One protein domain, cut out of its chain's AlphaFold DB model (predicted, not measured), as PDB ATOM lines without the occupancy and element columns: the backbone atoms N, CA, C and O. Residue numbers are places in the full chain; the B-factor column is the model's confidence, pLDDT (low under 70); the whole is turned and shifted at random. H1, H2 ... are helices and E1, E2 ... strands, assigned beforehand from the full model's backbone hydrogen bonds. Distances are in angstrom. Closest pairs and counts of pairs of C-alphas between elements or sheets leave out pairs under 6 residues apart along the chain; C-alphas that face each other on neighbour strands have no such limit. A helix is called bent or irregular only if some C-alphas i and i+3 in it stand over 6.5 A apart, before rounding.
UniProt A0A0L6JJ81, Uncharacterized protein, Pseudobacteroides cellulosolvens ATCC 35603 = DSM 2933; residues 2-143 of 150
ATOM      1  N   GLU A   2      91.440 169.855 187.270       56.59
ATOM      2  CA  GLU A   2      90.499 168.957 186.555       56.59
ATOM      3  C   GLU A   2      89.803 169.557 185.316       56.59
ATOM      4  O   GLU A   2      89.650 168.850 184.325       56.59
ATOM      5  N   LYS A   3      89.440 170.853 185.322       57.41
ATOM      6  CA  LYS A   3      88.818 171.512 184.150       57.41
ATOM      7  C   LYS A   3      89.717 171.490 182.904       57.41
ATOM      8  O   LYS A   3      89.256 171.097 181.842       57.41
ATOM      9  N   SER A   4      91.006 171.797 183.070       65.31
ATOM     10  CA  SER A   4      91.994 171.805 181.976       65.31
ATOM     11  C   SER A   4      92.177 170.420 181.351       65.31
ATOM     12  O   SER A   4      92.288 170.293 180.138       65.31
ATOM     13  N   ASN A   5      92.159 169.358 182.163       73.06
ATOM     14  CA  ASN A   5      92.367 168.007 181.644       73.06
ATOM     15  C   ASN A   5      91.142 167.485 180.873       73.06
ATOM     16  O   ASN A   5      91.296 166.789 179.873       73.06
ATOM     17  N   MET A   6      89.928 167.841 181.308       80.62
ATOM     18  CA  MET A   6      88.700 167.513 180.576       80.62
ATOM     19  C   MET A   6      88.596 168.293 179.259       80.62
ATOM     20  O   MET A   6      88.127 167.742 178.262       80.62
ATOM     21  N   GLU A   7      89.059 169.545 179.239       85.62
ATOM     22  CA  GLU A   7      89.162 170.357 178.023       85.62
ATOM     23  C   GLU A   7      90.113 169.705 177.011       85.62
ATOM     24  O   GLU A   7      89.707 169.462 175.877       85.62
ATOM     25  N   VAL A   8      91.326 169.320 177.431       85.12
ATOM     26  CA  VAL A   8      92.300 168.626 176.567       85.12
ATOM     27  C   VAL A   8      91.769 167.274 176.083       85.12
ATOM     28  O   VAL A   8      91.880 166.961 174.899       85.12
ATOM     29  N   TYR A   9      91.140 166.488 176.960       87.44
ATOM     30  CA  TYR A   9      90.523 165.220 176.571       87.44
ATOM     31  C   TYR A   9      89.422 165.407 175.526       87.44
ATOM     32  O   TYR A   9      89.419 164.728 174.501       87.44
ATOM     33  N   THR A  10      88.508 166.352 175.757       89.94
ATOM     34  CA  THR A  10      87.421 166.648 174.817       89.94
ATOM     35  C   THR A  10      87.990 167.099 173.481       89.94
ATOM     36  O   THR A  10      87.631 166.534 172.453       89.94
ATOM     37  N   MET A  11      88.948 168.029 173.511       92.00
ATOM     38  CA  MET A  11      89.660 168.514 172.332       92.00
ATOM     39  C   MET A  11      90.231 167.349 171.516       92.00
ATOM     40  O   MET A  11      89.970 167.250 170.323       92.00
ATOM     41  N   PHE A  12      90.923 166.402 172.154       92.88
ATOM     42  CA  PHE A  12      91.542 165.277 171.448       92.88
ATOM     43  C   PHE A  12      90.524 164.302 170.834       92.88
ATOM     44  O   PHE A  12      90.819 163.643 169.832       92.88
ATOM     45  N   LYS A  13      89.325 164.208 171.418       93.31
ATOM     46  CA  LYS A  13      88.239 163.342 170.935       93.31
ATOM     47  C   LYS A  13      87.387 163.994 169.848       93.31
ATOM     48  O   LYS A  13      86.736 163.271 169.098       93.31
ATOM     49  N   THR A  14      87.364 165.324 169.757       93.88
ATOM     50  CA  THR A  14      86.469 166.047 168.837       93.88
ATOM     51  C   THR A  14      87.182 166.804 167.729       93.88
ATOM     52  O   THR A  14      86.577 167.034 166.685       93.88
ATOM     53  N   GLU A  15      88.429 167.221 167.935       95.62
ATOM     54  CA  GLU A  15      89.207 167.895 166.900       95.62
ATOM     55  C   GLU A  15      89.827 166.892 165.936       95.62
ATOM     56  O   GLU A  15      90.246 165.796 166.322       95.62
ATOM     57  N   TYR A  16      89.884 167.298 164.670       95.94
ATOM     58  CA  TYR A  16      90.315 166.461 163.564       95.94
ATOM     59  C   TYR A  16      91.637 166.942 162.980       95.94
ATOM     60  O   TYR A  16      91.895 168.139 162.860       95.94
ATOM     61  N   VAL A  17      92.435 165.983 162.531       95.56
ATOM     62  CA  VAL A  17      93.602 166.198 161.683       95.56
ATOM     63  C   VAL A  17      93.408 165.446 160.370       95.56
ATOM     64  O   VAL A  17      92.837 164.354 160.328       95.56
ATOM     65  N   THR A  18      93.885 166.035 159.274       95.12
ATOM     66  CA  THR A  18      93.939 165.341 157.984       95.12
ATOM     67  C   THR A  18      95.288 164.654 157.854       95.12
ATOM     68  O   THR A  18      96.323 165.318 157.850       95.12
ATOM     69  N   ILE A  19      95.275 163.338 157.688       94.88
ATOM     70  CA  ILE A  19      96.467 162.547 157.382       94.88
ATOM     71  C   ILE A  19      96.442 162.080 155.928       94.88
ATOM     72  O   ILE A  19      95.376 161.893 155.339       94.88
ATOM     73  N   VAL A  20      97.625 161.870 155.354       94.31
ATOM     74  CA  VAL A  20      97.787 161.304 154.010       94.31
ATOM     75  C   VAL A  20      98.446 159.944 154.145       94.31
ATOM     76  O   VAL A  20      99.552 159.842 154.669       94.31
ATOM     77  N   ILE A  21      97.771 158.898 153.673       92.69
ATOM     78  CA  ILE A  21      98.320 157.542 153.653       92.69
ATOM     79  C   ILE A  21      98.526 157.129 152.196       92.69
ATOM     80  O   ILE A  21      97.531 157.017 151.471       92.69
ATOM     81  N   PRO A  22      99.778 156.864 151.771       91.19
ATOM     82  CA  PRO A  22     100.062 156.444 150.407       91.19
ATOM     83  C   PRO A  22      99.272 155.192 150.026       91.19
ATOM     84  O   PRO A  22      99.218 154.211 150.783       91.19
ATOM     85  N   ARG A  23      98.686 155.195 148.825       89.50
ATOM     86  CA  ARG A  23      97.874 154.072 148.328       89.50
ATOM     87  C   ARG A  23      98.622 152.730 148.352       89.50
ATOM     88  O   ARG A  23      98.011 151.700 148.638       89.50
ATOM     89  N   SER A  24      99.930 152.743 148.103       89.06
ATOM     90  CA  SER A  24     100.809 151.565 148.052       89.06
ATOM     91  C   SER A  24     100.895 150.781 149.371       89.06
ATOM     92  O   SER A  24     101.003 149.551 149.345       89.06
ATOM     93  N   ILE A  25     100.798 151.463 150.519       90.38
ATOM     94  CA  ILE A  25     100.886 150.852 151.858       90.38
ATOM     95  C   ILE A  25      99.558 150.833 152.611       90.38
ATOM     96  O   ILE A  25      99.483 150.277 153.703       90.38
ATOM     97  N   LYS A  26      98.481 151.381 152.044       90.81
ATOM     98  CA  LYS A  26      97.197 151.518 152.743       90.81
ATOM     99  C   LYS A  26      96.631 150.185 153.247       90.81
ATOM    100  O   LYS A  26      96.226 150.078 154.403       90.81
ATOM    101  N   CYS A  27      96.684 149.138 152.422       90.12
ATOM    102  CA  CYS A  27      96.270 147.790 152.828       90.12
ATOM    103  C   CYS A  27      97.145 147.216 153.954       90.12
ATOM    104  O   CYS A  27      96.636 146.503 154.818       90.12
ATOM    105  N   LEU A  28      98.445 147.538 153.963       89.75
ATOM    106  CA  LEU A  28      99.360 147.130 155.028       89.75
ATOM    107  C   LEU A  28      99.003 147.835 156.341       89.75
ATOM    108  O   LEU A  28      98.838 147.162 157.352       89.75
ATOM    109  N   VAL A  29      98.781 149.153 156.317       93.81
ATOM    110  CA  VAL A  29      98.350 149.928 157.495       93.81
ATOM    111  C   VAL A  29      97.048 149.371 158.082       93.81
ATOM    112  O   VAL A  29      96.960 149.155 159.287       93.81
ATOM    113  N   ILE A  30      96.056 149.060 157.241       94.56
ATOM    114  CA  ILE A  30      94.789 148.450 157.678       94.56
ATOM    115  C   ILE A  30      95.017 147.068 158.309       94.56
ATOM    116  O   ILE A  30      94.370 146.718 159.299       94.56
ATOM    117  N   SER A  31      95.921 146.266 157.740       92.50
ATOM    118  CA  SER A  31      96.264 144.954 158.287       92.50
ATOM    119  C   SER A  31      96.960 145.058 159.645       92.50
ATOM    120  O   SER A  31      96.642 144.280 160.542       92.50
ATOM    121  N   GLU A  32      97.890 145.998 159.814       92.88
ATOM    122  CA  GLU A  32      98.563 146.221 161.098       92.88
ATOM    123  C   GLU A  32      97.601 146.790 162.146       92.88
ATOM    124  O   GLU A  32      97.601 146.330 163.285       92.88
ATOM    125  N   LEU A  33      96.675 147.672 161.755       96.19
ATOM    126  CA  LEU A  33      95.635 148.168 162.657       96.19
ATOM    127  C   LEU A  33      94.737 147.041 163.190       96.19
ATOM    128  O   LEU A  33      94.425 147.014 164.377       96.19
ATOM    129  N   LYS A  34      94.357 146.068 162.349       96.12
ATOM    130  CA  LYS A  34      93.603 144.883 162.800       96.12
ATOM    131  C   LYS A  34      94.359 144.098 163.874       96.12
ATOM    132  O   LYS A  34      93.759 143.706 164.870       96.12
ATOM    133  N   LYS A  35      95.663 143.878 163.680       94.62
ATOM    134  CA  LYS A  35      96.508 143.189 164.670       94.62
ATOM    135  C   LYS A  35      96.618 144.007 165.954       94.62
ATOM    136  O   LYS A  35      96.486 143.447 167.035       94.62
ATOM    137  N   TYR A  36      96.791 145.320 165.834       95.81
ATOM    138  CA  TYR A  36      96.856 146.229 166.973       95.81
ATOM    139  C   TYR A  36      95.571 146.194 167.810       95.81
ATOM    140  O   TYR A  36      95.639 146.044 169.024       95.81
ATOM    141  N   ILE A  37      94.393 146.183 167.170       96.88
ATOM    142  CA  ILE A  37      93.105 146.000 167.861       96.88
ATOM    143  C   ILE A  37      93.073 144.679 168.646       96.88
ATOM    144  O   ILE A  37      92.593 144.655 169.775       96.88
ATOM    145  N   MET A  38      93.594 143.580 168.089       97.25
ATOM    146  CA  MET A  38      93.659 142.296 168.805       97.25
ATOM    147  C   MET A  38      94.604 142.342 170.014       97.25
ATOM    148  O   MET A  38      94.315 141.717 171.038       97.25
ATOM    149  N   VAL A  39      95.713 143.081 169.913       95.88
ATOM    150  CA  VAL A  39      96.632 143.313 171.036       95.88
ATOM    151  C   VAL A  39      95.918 144.088 172.139       95.88
ATOM    152  O   VAL A  39      95.874 143.598 173.262       95.88
ATOM    153  N   LEU A  40      95.257 145.202 171.809       96.12
ATOM    154  CA  LEU A  40      94.486 145.989 172.779       96.12
ATOM    155  C   LEU A  40      93.364 145.165 173.430       96.12
ATOM    156  O   LEU A  40      93.159 145.220 174.637       96.12
ATOM    157  N   GLN A  41      92.652 144.339 172.659       97.50
ATOM    158  CA  GLN A  41      91.642 143.423 173.207       97.50
ATOM    159  C   GLN A  41      92.238 142.405 174.182       97.50
ATOM    160  O   GLN A  41      91.573 142.009 175.139       97.50
ATOM    161  N   THR A  42      93.459 141.944 173.920       97.44
ATOM    162  CA  THR A  42      94.171 141.026 174.814       97.44
ATOM    163  C   THR A  42      94.602 141.751 176.082       97.44
ATOM    164  O   THR A  42      94.336 141.254 177.172       97.44
ATOM    165  N   GLU A  43      95.173 142.946 175.948       94.75
ATOM    166  CA  GLU A  43      95.538 143.814 177.066       94.75
ATOM    167  C   GLU A  43      94.329 144.103 177.960       94.75
ATOM    168  O   GLU A  43      94.377 143.820 179.151       94.75
ATOM    169  N   PHE A  44      93.197 144.520 177.384       95.19
ATOM    170  CA  PHE A  44      91.974 144.783 178.142       95.19
ATOM    171  C   PHE A  44      91.475 143.549 178.904       95.19
ATOM    172  O   PHE A  44      91.065 143.659 180.056       95.19
ATOM    173  N   LYS A  45      91.536 142.354 178.301       95.62
ATOM    174  CA  LYS A  45      91.173 141.103 178.991       95.62
ATOM    175  C   LYS A  45      92.096 140.790 180.171       95.62
ATOM    176  O   LYS A  45      91.658 140.118 181.099       95.62
ATOM    177  N   MET A  46      93.355 141.223 180.117       95.25
ATOM    178  CA  MET A  46      94.347 140.979 181.163       95.25
ATOM    179  C   MET A  46      94.304 142.028 182.276       95.25
ATOM    180  O   MET A  46      94.471 141.673 183.439       95.25
ATOM    181  N   THR A  47      94.106 143.301 181.932       92.81
ATOM    182  CA  THR A  47      94.219 144.425 182.876       92.81
ATOM    183  C   THR A  47      92.867 144.953 183.349       92.81
ATOM    184  O   THR A  47      92.772 145.502 184.444       92.81
ATOM    185  N   GLY A  48      91.808 144.800 182.545       88.31
ATOM    186  CA  GLY A  48      90.499 145.408 182.798       88.31
ATOM    187  C   GLY A  48      90.502 146.940 182.725       88.31
ATOM    188  O   GLY A  48      89.559 147.579 183.192       88.31
ATOM    189  N   GLU A  49      91.552 147.554 182.173       88.25
ATOM    190  CA  GLU A  49      91.714 149.006 182.177       88.25
ATOM    191  C   GLU A  49      90.789 149.698 181.167       88.25
ATOM    192  O   GLU A  49      90.851 149.477 179.959       88.25
ATOM    193  N   MET A  50      89.945 150.608 181.656       86.19
ATOM    194  CA  MET A  50      88.969 151.319 180.820       86.19
ATOM    195  C   MET A  50      89.603 152.202 179.738       86.19
ATOM    196  O   MET A  50      88.973 152.420 178.706       86.19
ATOM    197  N   CYS A  51      90.828 152.695 179.942       86.31
ATOM    198  CA  CYS A  51      91.550 153.440 178.910       86.31
ATOM    199  C   CYS A  51      91.840 152.572 177.680       86.31
ATOM    200  O   CYS A  51      91.686 153.048 176.561       86.31
ATOM    201  N   VAL A  52      92.145 151.285 177.882       91.69
ATOM    202  CA  VAL A  52      92.371 150.323 176.794       91.69
ATOM    203  C   VAL A  52      91.071 150.054 176.037       91.69
ATOM    204  O   VAL A  52      91.077 149.918 174.816       91.69
ATOM    205  N   LEU A  53      89.926 150.024 176.730       91.50
ATOM    206  CA  LEU A  53      88.626 149.900 176.067       91.50
ATOM    207  C   LEU A  53      88.336 151.093 175.143       91.50
ATOM    208  O   LEU A  53      87.827 150.902 174.042       91.50
ATOM    209  N   GLU A  54      88.675 152.309 175.567       90.88
ATOM    210  CA  GLU A  54      88.540 153.504 174.726       90.88
ATOM    211  C   GLU A  54      89.471 153.447 173.510       90.88
ATOM    212  O   GLU A  54      89.015 153.695 172.393       90.88
ATOM    213  N   ASP A  55      90.720 153.011 173.699       94.62
ATOM    214  CA  ASP A  55      91.670 152.810 172.600       94.62
ATOM    215  C   ASP A  55      91.166 151.779 171.580       94.62
ATOM    216  O   ASP A  55      91.381 151.930 170.374       94.62
ATOM    217  N   ILE A  56      90.463 150.732 172.033       96.69
ATOM    218  CA  ILE A  56      89.812 149.753 171.151       96.69
ATOM    219  C   ILE A  56      88.728 150.428 170.303       96.69
ATOM    220  O   ILE A  56      88.665 150.178 169.097       96.69
ATOM    221  N   GLU A  57      87.869 151.255 170.901       95.56
ATOM    222  CA  GLU A  57      86.784 151.932 170.178       95.56
ATOM    223  C   GLU A  57      87.311 152.971 169.179       95.56
ATOM    224  O   GLU A  57      86.867 153.004 168.024       95.56
ATOM    225  N   ASP A  58      88.327 153.743 169.561       96.56
ATOM    226  CA  ASP A  58      88.988 154.681 168.651       96.56
ATOM    227  C   ASP A  58      89.706 153.936 167.518       96.56
ATOM    228  O   ASP A  58      89.576 154.299 166.348       96.56
ATOM    229  N   SER A  59      90.372 152.816 167.815       97.31
ATOM    230  CA  SER A  59      91.024 151.984 166.795       97.31
ATOM    231  C   SER A  59      90.023 151.360 165.811       97.31
ATOM    232  O   SER A  59      90.304 151.281 164.612       97.31
ATOM    233  N   LYS A  60      88.837 150.937 166.273       97.50
ATOM    234  CA  LYS A  60      87.750 150.456 165.398       97.50
ATOM    235  C   LYS A  60      87.205 151.572 164.507       97.50
ATOM    236  O   LYS A  60      86.952 151.340 163.322       97.50
ATOM    237  N   THR A  61      87.047 152.775 165.055       97.19
ATOM    238  CA  THR A  61      86.572 153.941 164.299       97.19
ATOM    239  C   THR A  61      87.588 154.337 163.228       97.19
ATOM    240  O   THR A  61      87.235 154.459 162.051       97.19
ATOM    241  N   LEU A  62      88.870 154.406 163.596       97.31
ATOM    242  CA  LEU A  62      89.977 154.602 162.664       97.31
ATOM    243  C   LEU A  62      89.978 153.532 161.565       97.31
ATOM    244  O   LEU A  62      90.075 153.861 160.382       97.31
ATOM    245  N   PHE A  63      89.811 152.256 161.923       96.69
ATOM    246  CA  PHE A  63      89.746 151.159 160.956       96.69
ATOM    247  C   PHE A  63      88.653 151.385 159.910       96.69
ATOM    248  O   PHE A  63      88.910 151.250 158.710       96.69
ATOM    249  N   LEU A  64      87.451 151.774 160.344       95.50
ATOM    250  CA  LEU A  64      86.338 152.053 159.443       95.50
ATOM    251  C   LEU A  64      86.651 153.228 158.502       95.50
ATOM    252  O   LEU A  64      86.439 153.115 157.292       95.50
ATOM    253  N   ARG A  65      87.214 154.327 159.024       94.81
ATOM    254  CA  ARG A  65      87.629 155.496 158.222       94.81
ATOM    255  C   ARG A  65      88.671 155.114 157.163       94.81
ATOM    256  O   ARG A  65      88.545 155.487 155.992       94.81
ATOM    257  N   LEU A  66      89.674 154.320 157.535       94.00
ATOM    258  CA  LEU A  66      90.709 153.841 156.612       94.00
ATOM    259  C   LEU A  66      90.153 152.884 155.550       94.00
ATOM    260  O   LEU A  66      90.501 152.991 154.369       94.00
ATOM    261  N   ALA A  67      89.259 151.974 155.935       91.31
ATOM    262  CA  ALA A  67      88.618 151.046 155.008       91.31
ATOM    263  C   ALA A  67      87.756 151.790 153.974       91.31
ATOM    264  O   ALA A  67      87.909 151.577 152.770       91.31
ATOM    265  N   LEU A  68      86.918 152.734 154.418       91.06
ATOM    266  CA  LEU A  68      86.057 153.530 153.535       91.06
ATOM    267  C   LEU A  68      86.857 154.387 152.551       91.06
ATOM    268  O   LEU A  68      86.517 154.471 151.371       91.06
ATOM    269  N   THR A  69      87.943 155.008 153.008       88.56
ATOM    270  CA  THR A  69      88.803 155.804 152.123       88.56
ATOM    271  C   THR A  69      89.608 154.933 151.160       88.56
ATOM    272  O   THR A  69      90.051 155.427 150.130       88.56
ATOM    273  N   THR A  70      89.819 153.646 151.456       84.88
ATOM    274  CA  THR A  70      90.422 152.695 150.502       84.88
ATOM    275  C   THR A  70      89.462 152.403 149.354       84.88
ATOM    276  O   THR A  70      89.871 152.451 148.200       84.88
ATOM    277  N   ILE A  71      88.177 152.189 149.661       83.38
ATOM    278  CA  ILE A  71      87.125 151.961 148.656       83.38
ATOM    279  C   ILE A  71      86.971 153.179 147.733       83.38
ATOM    280  O   ILE A  71      86.796 153.025 146.531       83.38
ATOM    281  N   LYS A  72      87.064 154.391 148.290       83.56
ATOM    282  CA  LYS A  72      86.954 155.654 147.538       83.56
ATOM    283  C   LYS A  72      88.241 156.075 146.816       83.56
ATOM    284  O   LYS A  72      88.268 157.163 146.255       83.56
ATOM    285  N   GLU A  73      89.308 155.279 146.899       80.44
ATOM    286  CA  GLU A  73      90.643 155.609 146.377       80.44
ATOM    287  C   GLU A  73      91.205 156.967 146.855       80.44
ATOM    288  O   GLU A  73      92.041 157.574 146.194       80.44
ATOM    289  N   ASN A  74      90.770 157.446 148.026       82.69
ATOM    290  CA  ASN A  74      91.208 158.723 148.586       82.69
ATOM    291  C   ASN A  74      92.411 158.515 149.513       82.69
ATOM    292  O   ASN A  74      92.336 157.739 150.465       82.69
ATOM    293  N   GLU A  75      93.514 159.215 149.273       83.25
ATOM    294  CA  GLU A  75      94.704 159.148 150.131       83.25
ATOM    295  C   GLU A  75      94.557 159.969 151.416       83.25
ATOM    296  O   GLU A  75      95.215 159.670 152.413       83.25
ATOM    297  N   LYS A  76      93.666 160.968 151.421       92.00
ATOM    298  CA  LYS A  76      93.392 161.813 152.585       92.00
ATOM    299  C   LYS A  76      92.360 161.164 153.497       92.00
ATOM    300  O   LYS A  76      91.321 160.683 153.037       92.00
ATOM    301  N   VAL A  77      92.632 161.195 154.795       93.62
ATOM    302  CA  VAL A  77      91.737 160.685 155.834       93.62
ATOM    303  C   VAL A  77      91.649 161.713 156.952       93.62
ATOM    304  O   VAL A  77      92.671 162.132 157.488       93.62
ATOM    305  N   GLU A  78      90.431 162.113 157.301       95.31
ATOM    306  CA  GLU A  78      90.172 162.914 158.496       95.31
ATOM    307  C   GLU A  78      89.965 161.986 159.688       95.31
ATOM    308  O   GLU A  78      89.078 161.121 159.673       95.31
ATOM    309  N   VAL A  79      90.798 162.172 160.705       96.56
ATOM    310  CA  VAL A  79      90.808 161.386 161.942       96.56
ATOM    311  C   VAL A  79      90.826 162.328 163.135       96.56
ATOM    312  O   VAL A  79      91.334 163.442 163.025       96.56
ATOM    313  N   THR A  80      90.274 161.911 164.269       97.31
ATOM    314  CA  THR A  80      90.412 162.692 165.505       97.31
ATOM    315  C   THR A  80      91.866 162.679 165.982       97.31
ATOM    316  O   THR A  80      92.650 161.811 165.586       97.31
ATOM    317  N   ILE A  81      92.255 163.613 166.852       96.44
ATOM    318  CA  ILE A  81      93.608 163.598 167.432       96.44
ATOM    319  C   ILE A  81      93.857 162.286 168.200       96.44
ATOM    320  O   ILE A  81      94.933 161.707 168.077       96.44
ATOM    321  N   SER A  82      92.864 161.769 168.931       95.56
ATOM    322  CA  SER A  82      92.963 160.464 169.610       95.56
ATOM    323  C   SER A  82      93.215 159.298 168.640       95.56
ATOM    324  O   SER A  82      94.168 158.537 168.814       95.56
ATOM    325  N   GLU A  83      92.444 159.210 167.551       97.50
ATOM    326  CA  GLU A  83      92.641 158.221 166.483       97.50
ATOM    327  C   GLU A  83      94.031 158.365 165.831       97.50
ATOM    328  O   GLU A  83      94.711 157.372 165.562       97.50
ATOM    329  N   PHE A  84      94.486 159.602 165.605       97.31
ATOM    330  CA  PHE A  84      95.817 159.903 165.076       97.31
ATOM    331  C   PHE A  84      96.942 159.406 165.995       97.31
ATOM    332  O   PHE A  84      97.916 158.819 165.517       97.31
ATOM    333  N   LEU A  85      96.819 159.597 167.310       95.62
ATOM    334  CA  LEU A  85      97.823 159.121 168.264       95.62
ATOM    335  C   LEU A  85      97.879 157.592 168.322       95.62
ATOM    336  O   LEU A  85      98.970 157.027 168.391       95.62
ATOM    337  N   LEU A  86      96.737 156.909 168.206       96.25
ATOM    338  CA  LEU A  86      96.697 155.447 168.101       96.25
ATOM    339  C   LEU A  86      97.342 154.941 166.815       96.25
ATOM    340  O   LEU A  86      98.097 153.968 166.850       96.25
ATOM    341  N   LEU A  87      97.102 155.623 165.690       96.75
ATOM    342  CA  LEU A  87      97.796 155.337 164.439       96.75
ATOM    343  C   LEU A  87      99.314 155.449 164.632       96.75
ATOM    344  O   LEU A  87     100.033 154.528 164.257       96.75
ATOM    345  N   MET A  88      99.800 156.524 165.256       95.62
ATOM    346  CA  MET A  88     101.229 156.714 165.534       95.62
ATOM    347  C   MET A  88     101.813 155.600 166.406       95.62
ATOM    348  O   MET A  88     102.866 155.053 166.070       95.62
ATOM    349  N   SER A  89     101.127 155.230 167.488       94.38
ATOM    350  CA  SER A  89     101.543 154.134 168.373       94.38
ATOM    351  C   SER A  89     101.614 152.801 167.628       94.38
ATOM    352  O   SER A  89     102.610 152.083 167.718       94.38
ATOM    353  N   MET A  90     100.597 152.490 166.822       95.44
ATOM    354  CA  MET A  90     100.564 151.272 166.017       95.44
ATOM    355  C   MET A  90     101.670 151.249 164.956       95.44
ATOM    356  O   MET A  90     102.347 150.226 164.815       95.44
ATOM    357  N   LEU A  91     101.895 152.357 164.241       94.31
ATOM    358  CA  LEU A  91     102.964 152.467 163.243       94.31
ATOM    359  C   LEU A  91     104.337 152.271 163.895       94.31
ATOM    360  O   LEU A  91     105.158 151.522 163.369       94.31
ATOM    361  N   TYR A  92     104.571 152.883 165.060       92.12
ATOM    362  CA  TYR A  92     105.810 152.720 165.821       92.12
ATOM    363  C   TYR A  92     106.034 151.266 166.256       92.12
ATOM    364  O   TYR A  92     107.118 150.713 166.044       92.12
ATOM    365  N   CYS A  93     105.010 150.622 166.825       90.38
ATOM    366  CA  CYS A  93     105.067 149.215 167.221       90.38
ATOM    367  C   CYS A  93     105.343 148.303 166.019       90.38
ATOM    368  O   CYS A  93     106.186 147.410 166.100       90.38
ATOM    369  N   SER A  94     104.675 148.560 164.893       88.62
ATOM    370  CA  SER A  94     104.840 147.792 163.658       88.62
ATOM    371  C   SER A  94     106.241 147.961 163.080       88.62
ATOM    372  O   SER A  94     106.892 146.963 162.786       88.62
ATOM    373  N   LEU A  95     106.753 149.193 162.985       87.19
ATOM    374  CA  LEU A  95     108.128 149.469 162.555       87.19
ATOM    375  C   LEU A  95     109.143 148.770 163.456       87.19
ATOM    376  O   LEU A  95     109.998 148.051 162.954       87.19
ATOM    377  N   SER A  96     108.998 148.900 164.776       86.06
ATOM    378  CA  SER A  96     109.898 148.270 165.748       86.06
ATOM    379  C   SER A  96     109.903 146.743 165.624       86.06
ATOM    380  O   SER A  96     110.955 146.107 165.694       86.06
ATOM    381  N   ALA A  97     108.730 146.131 165.431       83.31
ATOM    382  CA  ALA A  97     108.616 144.692 165.221       83.31
ATOM    383  C   ALA A  97     109.238 144.268 163.884       83.31
ATOM    384  O   ALA A  97     109.958 143.275 163.821       83.31
ATOM    385  N   LEU A  98     109.001 145.032 162.820       78.12
ATOM    386  CA  LEU A  98     109.553 144.764 161.498       78.12
ATOM    387  C   LEU A  98     111.074 144.962 161.455       78.12
ATOM    388  O   LEU A  98     111.760 144.191 160.801       78.12
ATOM    389  N   GLU A  99     111.640 145.918 162.182       79.88
ATOM    390  CA  GLU A  99     113.097 146.078 162.278       79.88
ATOM    391  C   GLU A  99     113.752 144.927 163.050       79.88
ATOM    392  O   GLU A  99     114.846 144.487 162.702       79.88
ATOM    393  N   ARG A 100     113.071 144.396 164.073       77.12
ATOM    394  CA  ARG A 100     113.590 143.294 164.900       77.12
ATOM    395  C   ARG A 100     113.397 141.911 164.282       77.12
ATOM    396  O   ARG A 100     114.216 141.027 164.515       77.12
ATOM    397  N   PHE A 101     112.315 141.706 163.535       75.31
ATOM    398  CA  PHE A 101     111.884 140.381 163.074       75.31
ATOM    399  C   PHE A 101     111.667 140.292 161.551       75.31
ATOM    400  O   PHE A 101     111.287 139.236 161.041       75.31
ATOM    401  N   GLY A 102     111.838 141.392 160.811       65.38
ATOM    402  CA  GLY A 102     111.250 141.563 159.483       65.38
ATOM    403  C   GLY A 102     111.987 140.930 158.307       65.38
ATOM    404  O   GLY A 102     113.183 141.098 158.098       65.38
ATOM    405  N   LYS A 103     111.151 140.288 157.479       57.72
ATOM    406  CA  LYS A 103     111.330 139.823 156.094       57.72
ATOM    407  C   LYS A 103     110.349 140.568 155.154       57.72
ATOM    408  O   LYS A 103     109.595 139.932 154.421       57.72
ATOM    409  N   VAL A 104     110.259 141.900 155.225       62.31
ATOM    410  CA  VAL A 104     109.440 142.718 154.293       62.31
ATOM    411  C   VAL A 104     110.351 143.301 153.215       62.31
ATOM    412  O   VAL A 104     111.519 143.566 153.485       62.31
ATOM    413  N   SER A 105     109.855 143.484 151.984       66.19
ATOM    414  CA  SER A 105     110.662 144.127 150.942       66.19
ATOM    415  C   SER A 105     111.052 145.547 151.365       66.19
ATOM    416  O   SER A 105     110.211 146.303 151.860       66.19
ATOM    417  N   ASN A 106     112.316 145.916 151.134       72.19
ATOM    418  CA  ASN A 106     112.876 147.209 151.550       72.19
ATOM    419  C   ASN A 106     111.987 148.397 151.137       72.19
ATOM    420  O   ASN A 106     111.737 149.289 151.934       72.19
ATOM    421  N   THR A 107     111.396 148.354 149.940       78.44
ATOM    422  CA  THR A 107     110.570 149.448 149.406       78.44
ATOM    423  C   THR A 107     109.316 149.744 150.235       78.44
ATOM    424  O   THR A 107     109.006 150.906 150.476       78.44
ATOM    425  N   LYS A 108     108.587 148.719 150.704       78.62
ATOM    426  CA  LYS A 108     107.378 148.939 151.524       78.62
ATOM    427  C   LYS A 108     107.734 149.397 152.935       78.62
ATOM    428  O   LYS A 108     106.992 150.179 153.518       78.62
ATOM    429  N   MET A 109     108.866 148.925 153.461       81.38
ATOM    430  CA  MET A 109     109.405 149.391 154.739       81.38
ATOM    431  C   MET A 109     109.762 150.875 154.687       81.38
ATOM    432  O   MET A 109     109.397 151.616 155.597       81.38
ATOM    433  N   ASP A 110     110.397 151.322 153.605       86.75
ATOM    434  CA  ASP A 110     110.761 152.727 153.426       86.75
ATOM    435  C   ASP A 110     109.528 153.633 153.343       86.75
ATOM    436  O   ASP A 110     109.498 154.694 153.960       86.75
ATOM    437  N   GLU A 111     108.482 153.223 152.621       89.69
ATOM    438  CA  GLU A 111     107.221 153.975 152.568       89.69
ATOM    439  C   GLU A 111     106.519 154.028 153.928       89.69
ATOM    440  O   GLU A 111     105.990 155.069 154.313       89.69
ATOM    441  N   TYR A 112     106.544 152.928 154.680       89.06
ATOM    442  CA  TYR A 112     105.958 152.866 156.016       89.06
ATOM    443  C   TYR A 112     106.720 153.748 157.018       89.06
ATOM    444  O   TYR A 112     106.107 154.450 157.822       89.06
ATOM    445  N   ARG A 113     108.057 153.775 156.933       90.81
ATOM    446  CA  ARG A 113     108.906 154.682 157.718       90.81
ATOM    447  C   ARG A 113     108.639 156.142 157.355       90.81
ATOM    448  O   ARG A 113     108.408 156.947 158.250       90.81
ATOM    449  N   LYS A 114     108.574 156.467 156.060       93.44
ATOM    450  CA  LYS A 114     108.235 157.819 155.580       93.44
ATOM    451  C   LYS A 114     106.857 158.271 156.057       93.44
ATOM    452  O   LYS A 114     106.695 159.431 156.423       93.44
ATOM    453  N   LEU A 115     105.872 157.368 156.080       94.44
ATOM    454  CA  LEU A 115     104.564 157.658 156.664       94.44
ATOM    455  C   LEU A 115     104.716 158.056 158.135       94.44
ATOM    456  O   LEU A 115     104.263 159.134 158.507       94.44
ATOM    457  N   TYR A 116     105.390 157.243 158.948       94.62
ATOM    458  CA  TYR A 116     105.615 157.554 160.361       94.62
ATOM    459  C   TYR A 116     106.323 158.905 160.566       94.62
ATOM    460  O   TYR A 116     105.852 159.732 161.343       94.62
ATOM    461  N   GLU A 117     107.395 159.169 159.818       94.19
ATOM    462  CA  GLU A 117     108.132 160.440 159.867       94.19
ATOM    463  C   GLU A 117     107.243 161.637 159.499       94.19
ATOM    464  O   GLU A 117     107.269 162.663 160.179       94.19
ATOM    465  N   SER A 118     106.413 161.505 158.458       94.75
ATOM    466  CA  SER A 118     105.484 162.565 158.048       94.75
ATOM    467  C   SER A 118     104.441 162.883 159.121       94.75
ATOM    468  O   SER A 118     104.101 164.047 159.340       94.75
ATOM    469  N   LEU A 119     103.961 161.861 159.829       95.06
ATOM    470  CA  LEU A 119     102.969 162.020 160.882       95.06
ATOM    471  C   LEU A 119     103.600 162.564 162.172       95.06
ATOM    472  O   LEU A 119     102.949 163.316 162.895       95.06
ATOM    473  N   ASP A 120     104.878 162.283 162.439       94.00
ATOM    474  CA  ASP A 120     105.599 162.861 163.581       94.00
ATOM    475  C   ASP A 120     105.697 164.395 163.499       94.00
ATOM    476  O   ASP A 120     105.685 165.072 164.528       94.00
ATOM    477  N   VAL A 121     105.692 164.972 162.292       93.38
ATOM    478  CA  VAL A 121     105.588 166.431 162.107       93.38
ATOM    479  C   VAL A 121     104.269 166.964 162.675       93.38
ATOM    480  O   VAL A 121     104.277 167.942 163.422       93.38
ATOM    481  N   ILE A 122     103.146 166.295 162.387       92.44
ATOM    482  CA  ILE A 122     101.825 166.651 162.934       92.44
ATOM    483  C   ILE A 122     101.828 166.472 164.457       92.44
ATOM    484  O   ILE A 122     101.376 167.353 165.186       92.44
ATOM    485  N   ARG A 123     102.405 165.371 164.956       93.00
ATOM    486  CA  ARG A 123     102.518 165.099 166.398       93.00
ATOM    487  C   ARG A 123     103.257 166.221 167.129       93.00
ATOM    488  O   ARG A 123     102.795 166.678 168.169       93.00
ATOM    489  N   LYS A 124     104.371 166.700 166.570       92.31
ATOM    490  CA  LYS A 124     105.147 167.820 167.126       92.31
ATOM    491  C   LYS A 124     104.347 169.122 167.168       92.31
ATOM    492  O   LYS A 124     104.478 169.869 168.132       92.31
ATOM    493  N   MET A 125     103.490 169.376 166.175       91.50
ATOM    494  CA  MET A 125     102.613 170.557 166.156       91.50
ATOM    495  C   MET A 125     101.533 170.526 167.246       91.50
ATOM    496  O   MET A 125     101.138 171.584 167.731       91.50
ATOM    497  N   LEU A 126     101.077 169.339 167.663       89.31
ATOM    498  CA  LEU A 126     100.111 169.194 168.761       89.31
ATOM    499  C   LEU A 126     100.708 169.545 170.137       89.31
ATOM    500  O   LEU A 126      99.962 169.891 171.051       89.31
ATOM    501  N   GLY A 127     102.037 169.496 170.270       89.75
ATOM    502  CA  GLY A 127     102.770 169.803 171.497       89.75
ATOM    503  C   GLY A 127     102.826 168.628 172.477       89.75
ATOM    504  O   GLY A 127     101.802 168.079 172.883       89.75
ATOM    505  N   GLU A 128     104.040 168.269 172.905       87.56
ATOM    506  CA  GLU A 128     104.279 167.121 173.798       87.56
ATOM    507  C   GLU A 128     103.538 167.251 175.134       87.56
ATOM    508  O   GLU A 128     102.941 166.284 175.597       87.56
ATOM    509  N   SER A 129     103.470 168.459 175.707       87.31
ATOM    510  CA  SER A 129     102.778 168.686 176.981       87.31
ATOM    511  C   SER A 129     101.285 168.353 176.915       87.31
ATOM    512  O   SER A 129     100.745 167.772 177.851       87.31
ATOM    513  N   ARG A 130     100.617 168.670 175.798       86.19
ATOM    514  CA  ARG A 130      99.186 168.382 175.606       86.19
ATOM    515  C   ARG A 130      98.938 166.892 175.405       86.19
ATOM    516  O   ARG A 130      97.964 166.358 175.926       86.19
ATOM    517  N   ILE A 131      99.829 166.224 174.673       88.94
ATOM    518  CA  ILE A 131      99.779 164.768 174.494       88.94
ATOM    519  C   ILE A 131      99.960 164.068 175.847       88.94
ATOM    520  O   ILE A 131      99.186 163.173 176.182       88.94
ATOM    521  N   ASP A 132     100.921 164.510 176.656       88.38
ATOM    522  CA  ASP A 132     101.158 163.958 177.990       88.38
ATOM    523  C   ASP A 132      99.973 164.179 178.935       88.38
ATOM    524  O   ASP A 132      99.610 163.279 179.695       88.38
ATOM    525  N   GLU A 133      99.360 165.365 178.905       87.81
ATOM    526  CA  GLU A 133      98.149 165.668 179.673       87.81
ATOM    527  C   GLU A 133      96.986 164.755 179.277       87.81
ATOM    528  O   GLU A 133      96.336 164.184 180.156       87.81
ATOM    529  N   TYR A 134      96.775 164.552 177.973       87.94
ATOM    530  CA  TYR A 134      95.771 163.626 177.454       87.94
ATOM    531  C   TYR A 134      96.005 162.190 177.948       87.94
ATOM    532  O   TYR A 134      95.106 161.595 178.546       87.94
ATOM    533  N   ILE A 135      97.221 161.657 177.783       86.12
ATOM    534  CA  ILE A 135      97.566 160.282 178.188       86.12
ATOM    535  C   ILE A 135      97.406 160.104 179.704       86.12
ATOM    536  O   ILE A 135      96.850 159.103 180.167       86.12
ATOM    537  N   LYS A 136      97.873 161.074 180.501       85.31
ATOM    538  CA  LYS A 136      97.708 161.050 181.963       85.31
ATOM    539  C   LYS A 136      96.234 161.054 182.342       85.31
ATOM    540  O   LYS A 136      95.822 160.273 183.196       85.31
ATOM    541  N   PHE A 137      95.433 161.908 181.711       83.62
ATOM    542  CA  PHE A 137      94.008 161.965 181.990       83.62
ATOM    543  C   PHE A 137      93.309 160.655 181.635       83.62
ATOM    544  O   PHE A 137      92.592 160.124 182.474       83.62
ATOM    545  N   GLN A 138      93.568 160.086 180.457       81.31
ATOM    546  CA  GLN A 138      92.968 158.822 180.028       81.31
ATOM    547  C   GLN A 138      93.244 157.688 181.032       81.31
ATOM    548  O   GLN A 138      92.337 156.935 181.386       81.31
ATOM    549  N   ARG A 139      94.467 157.620 181.579       78.38
ATOM    550  CA  ARG A 139      94.852 156.634 182.606       78.38
ATOM    551  C   ARG A 139      94.209 156.882 183.977       78.38
ATOM    552  O   ARG A 139      93.864 155.930 184.671       78.38
ATOM    553  N   HIS A 140      94.040 158.141 184.390       72.06
ATOM    554  CA  HIS A 140      93.597 158.484 185.751       72.06
ATOM    555  C   HIS A 140      92.095 158.769 185.891       72.06
ATOM    556  O   HIS A 140      91.528 158.554 186.963       72.06
ATOM    557  N   TYR A 141      91.417 159.218 184.834       62.81
ATOM    558  CA  TYR A 141      90.046 159.738 184.899       62.81
ATOM    559  C   TYR A 141      88.981 158.677 185.235       62.81
ATOM    560  O   TYR A 141      87.854 159.022 185.599       62.81
ATOM    561  N   LYS A 142      89.309 157.377 185.190       55.06
ATOM    562  CA  LYS A 142      88.336 156.314 185.497       55.06
ATOM    563  C   LYS A 142      88.642 155.408 186.683       55.06
ATOM    564  O   LYS A 142      87.704 154.768 187.145       55.06
ATOM    565  N   GLN A 143      89.828 155.463 187.297       50.75
ATOM    566  CA  GLN A 143      90.007 154.840 188.624       50.75
ATOM    567  C   GLN A 143      89.045 155.449 189.668       50.75
ATOM    568  O   GLN A 143      88.559 154.748 190.549       50.75
TER     569      GLN A 143
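What this domain is: This is residues 2 to 143 of the 150 residues of an uncharacterized protein of Pseudobacteroides cellulosolvens ATCC 35603 = DSM 2933 (UniProt A0A0L6JJ81). A small two-stranded ribbon, E1 and E2, runs along one side of a helical body in which two helical hairpins cross: H4 of the hairpin H4 and H5 runs across both H2 and H3 of the other hairpin. The two shorter helices, H1 and H6, cross each other at one end. The printed part has 142 residues, with six named helices and two named strands in the order H1, E1, H2, H3, E2, H4, H5, H6; it is mostly helix, and E1 and E2 are antiparallel. It is compact, with a radius of gyration of the C-alphas of 15.3 A and spans of 47 by 32 by 27 A.

How they stand to each other: E1, residues 16 to 20, and E2, residues 76 to 80, are antiparallel at 148 degrees, with N 17 and O 79 2.8 A apart and N 77 and O 19 2.9 A apart, both within hydrogen-bond range. H3, residues 50 to 71, comes closest to E2 at the C-alphas of Thr 69 and Val 77, 6.8 A apart. H2, residues 23 to 47, touches H3 in a hairpin at a shallow tilt of 19 degrees, opposite ways; the closest C-alphas are those of Phe 44 and Val 52, 5.7 A. H4, residues 81 to 101, is the hub, touching four helices. With its residues 82 to 87 alone it touches H3, about perpendicular at 86 degrees; the closest C-alphas are those of Asp 58 and Glu 83, 5.5 A. With residues 87 to 94 alone it touches H2, about perpendicular at 84 degrees; the closest C-alphas are those of Tyr 36 and Met 90, 6.3 A. H5, residues 106 to 126, forms a hairpin with H4 at a shallow tilt of 34.8 degrees, only just short of steep; the C-alphas of Leu 91 and Tyr 116 are closest, 6.4 A. H1, residues 2 to 14, and H4 touch only at their ends, closest at the C-alphas of Phe 12 and Ile 81, 4.8 A. H6, residues 128 to 140, touches H1, about perpendicular at 77 degrees, closest at the C-alphas of Tyr 9 and Tyr 134, 5.6 A. H1 and H2 are apart, as are H3 and H5. Every O i to N i+4 pair is within hydrogen-bond range in H1, H3, H4 and H6, against 19 of 21 in H2 and 15 of 17 in H5.

Where its parts are: H1 begins at C-alpha 2, (90.499, 168.957, 186.555). H2 is 36.1 A long and irregular, with C-alphas 24 and 27 7.6 A apart. H3 is 32.2 A long, H4 29.9 A and H5 30.7 A. H6 ends at C-alpha 140, (93.597, 158.484, 185.751).

The domain as a whole: The C-alphas of Lys 3 and Ser 105 are the two farthest apart, 48.3 A. The printed part has no cut, and its links between named elements are tight. Mean pLDDT of the printed part is 88.5; residues 2 to 4, 102 to 105 and 141 to 143 are under 70.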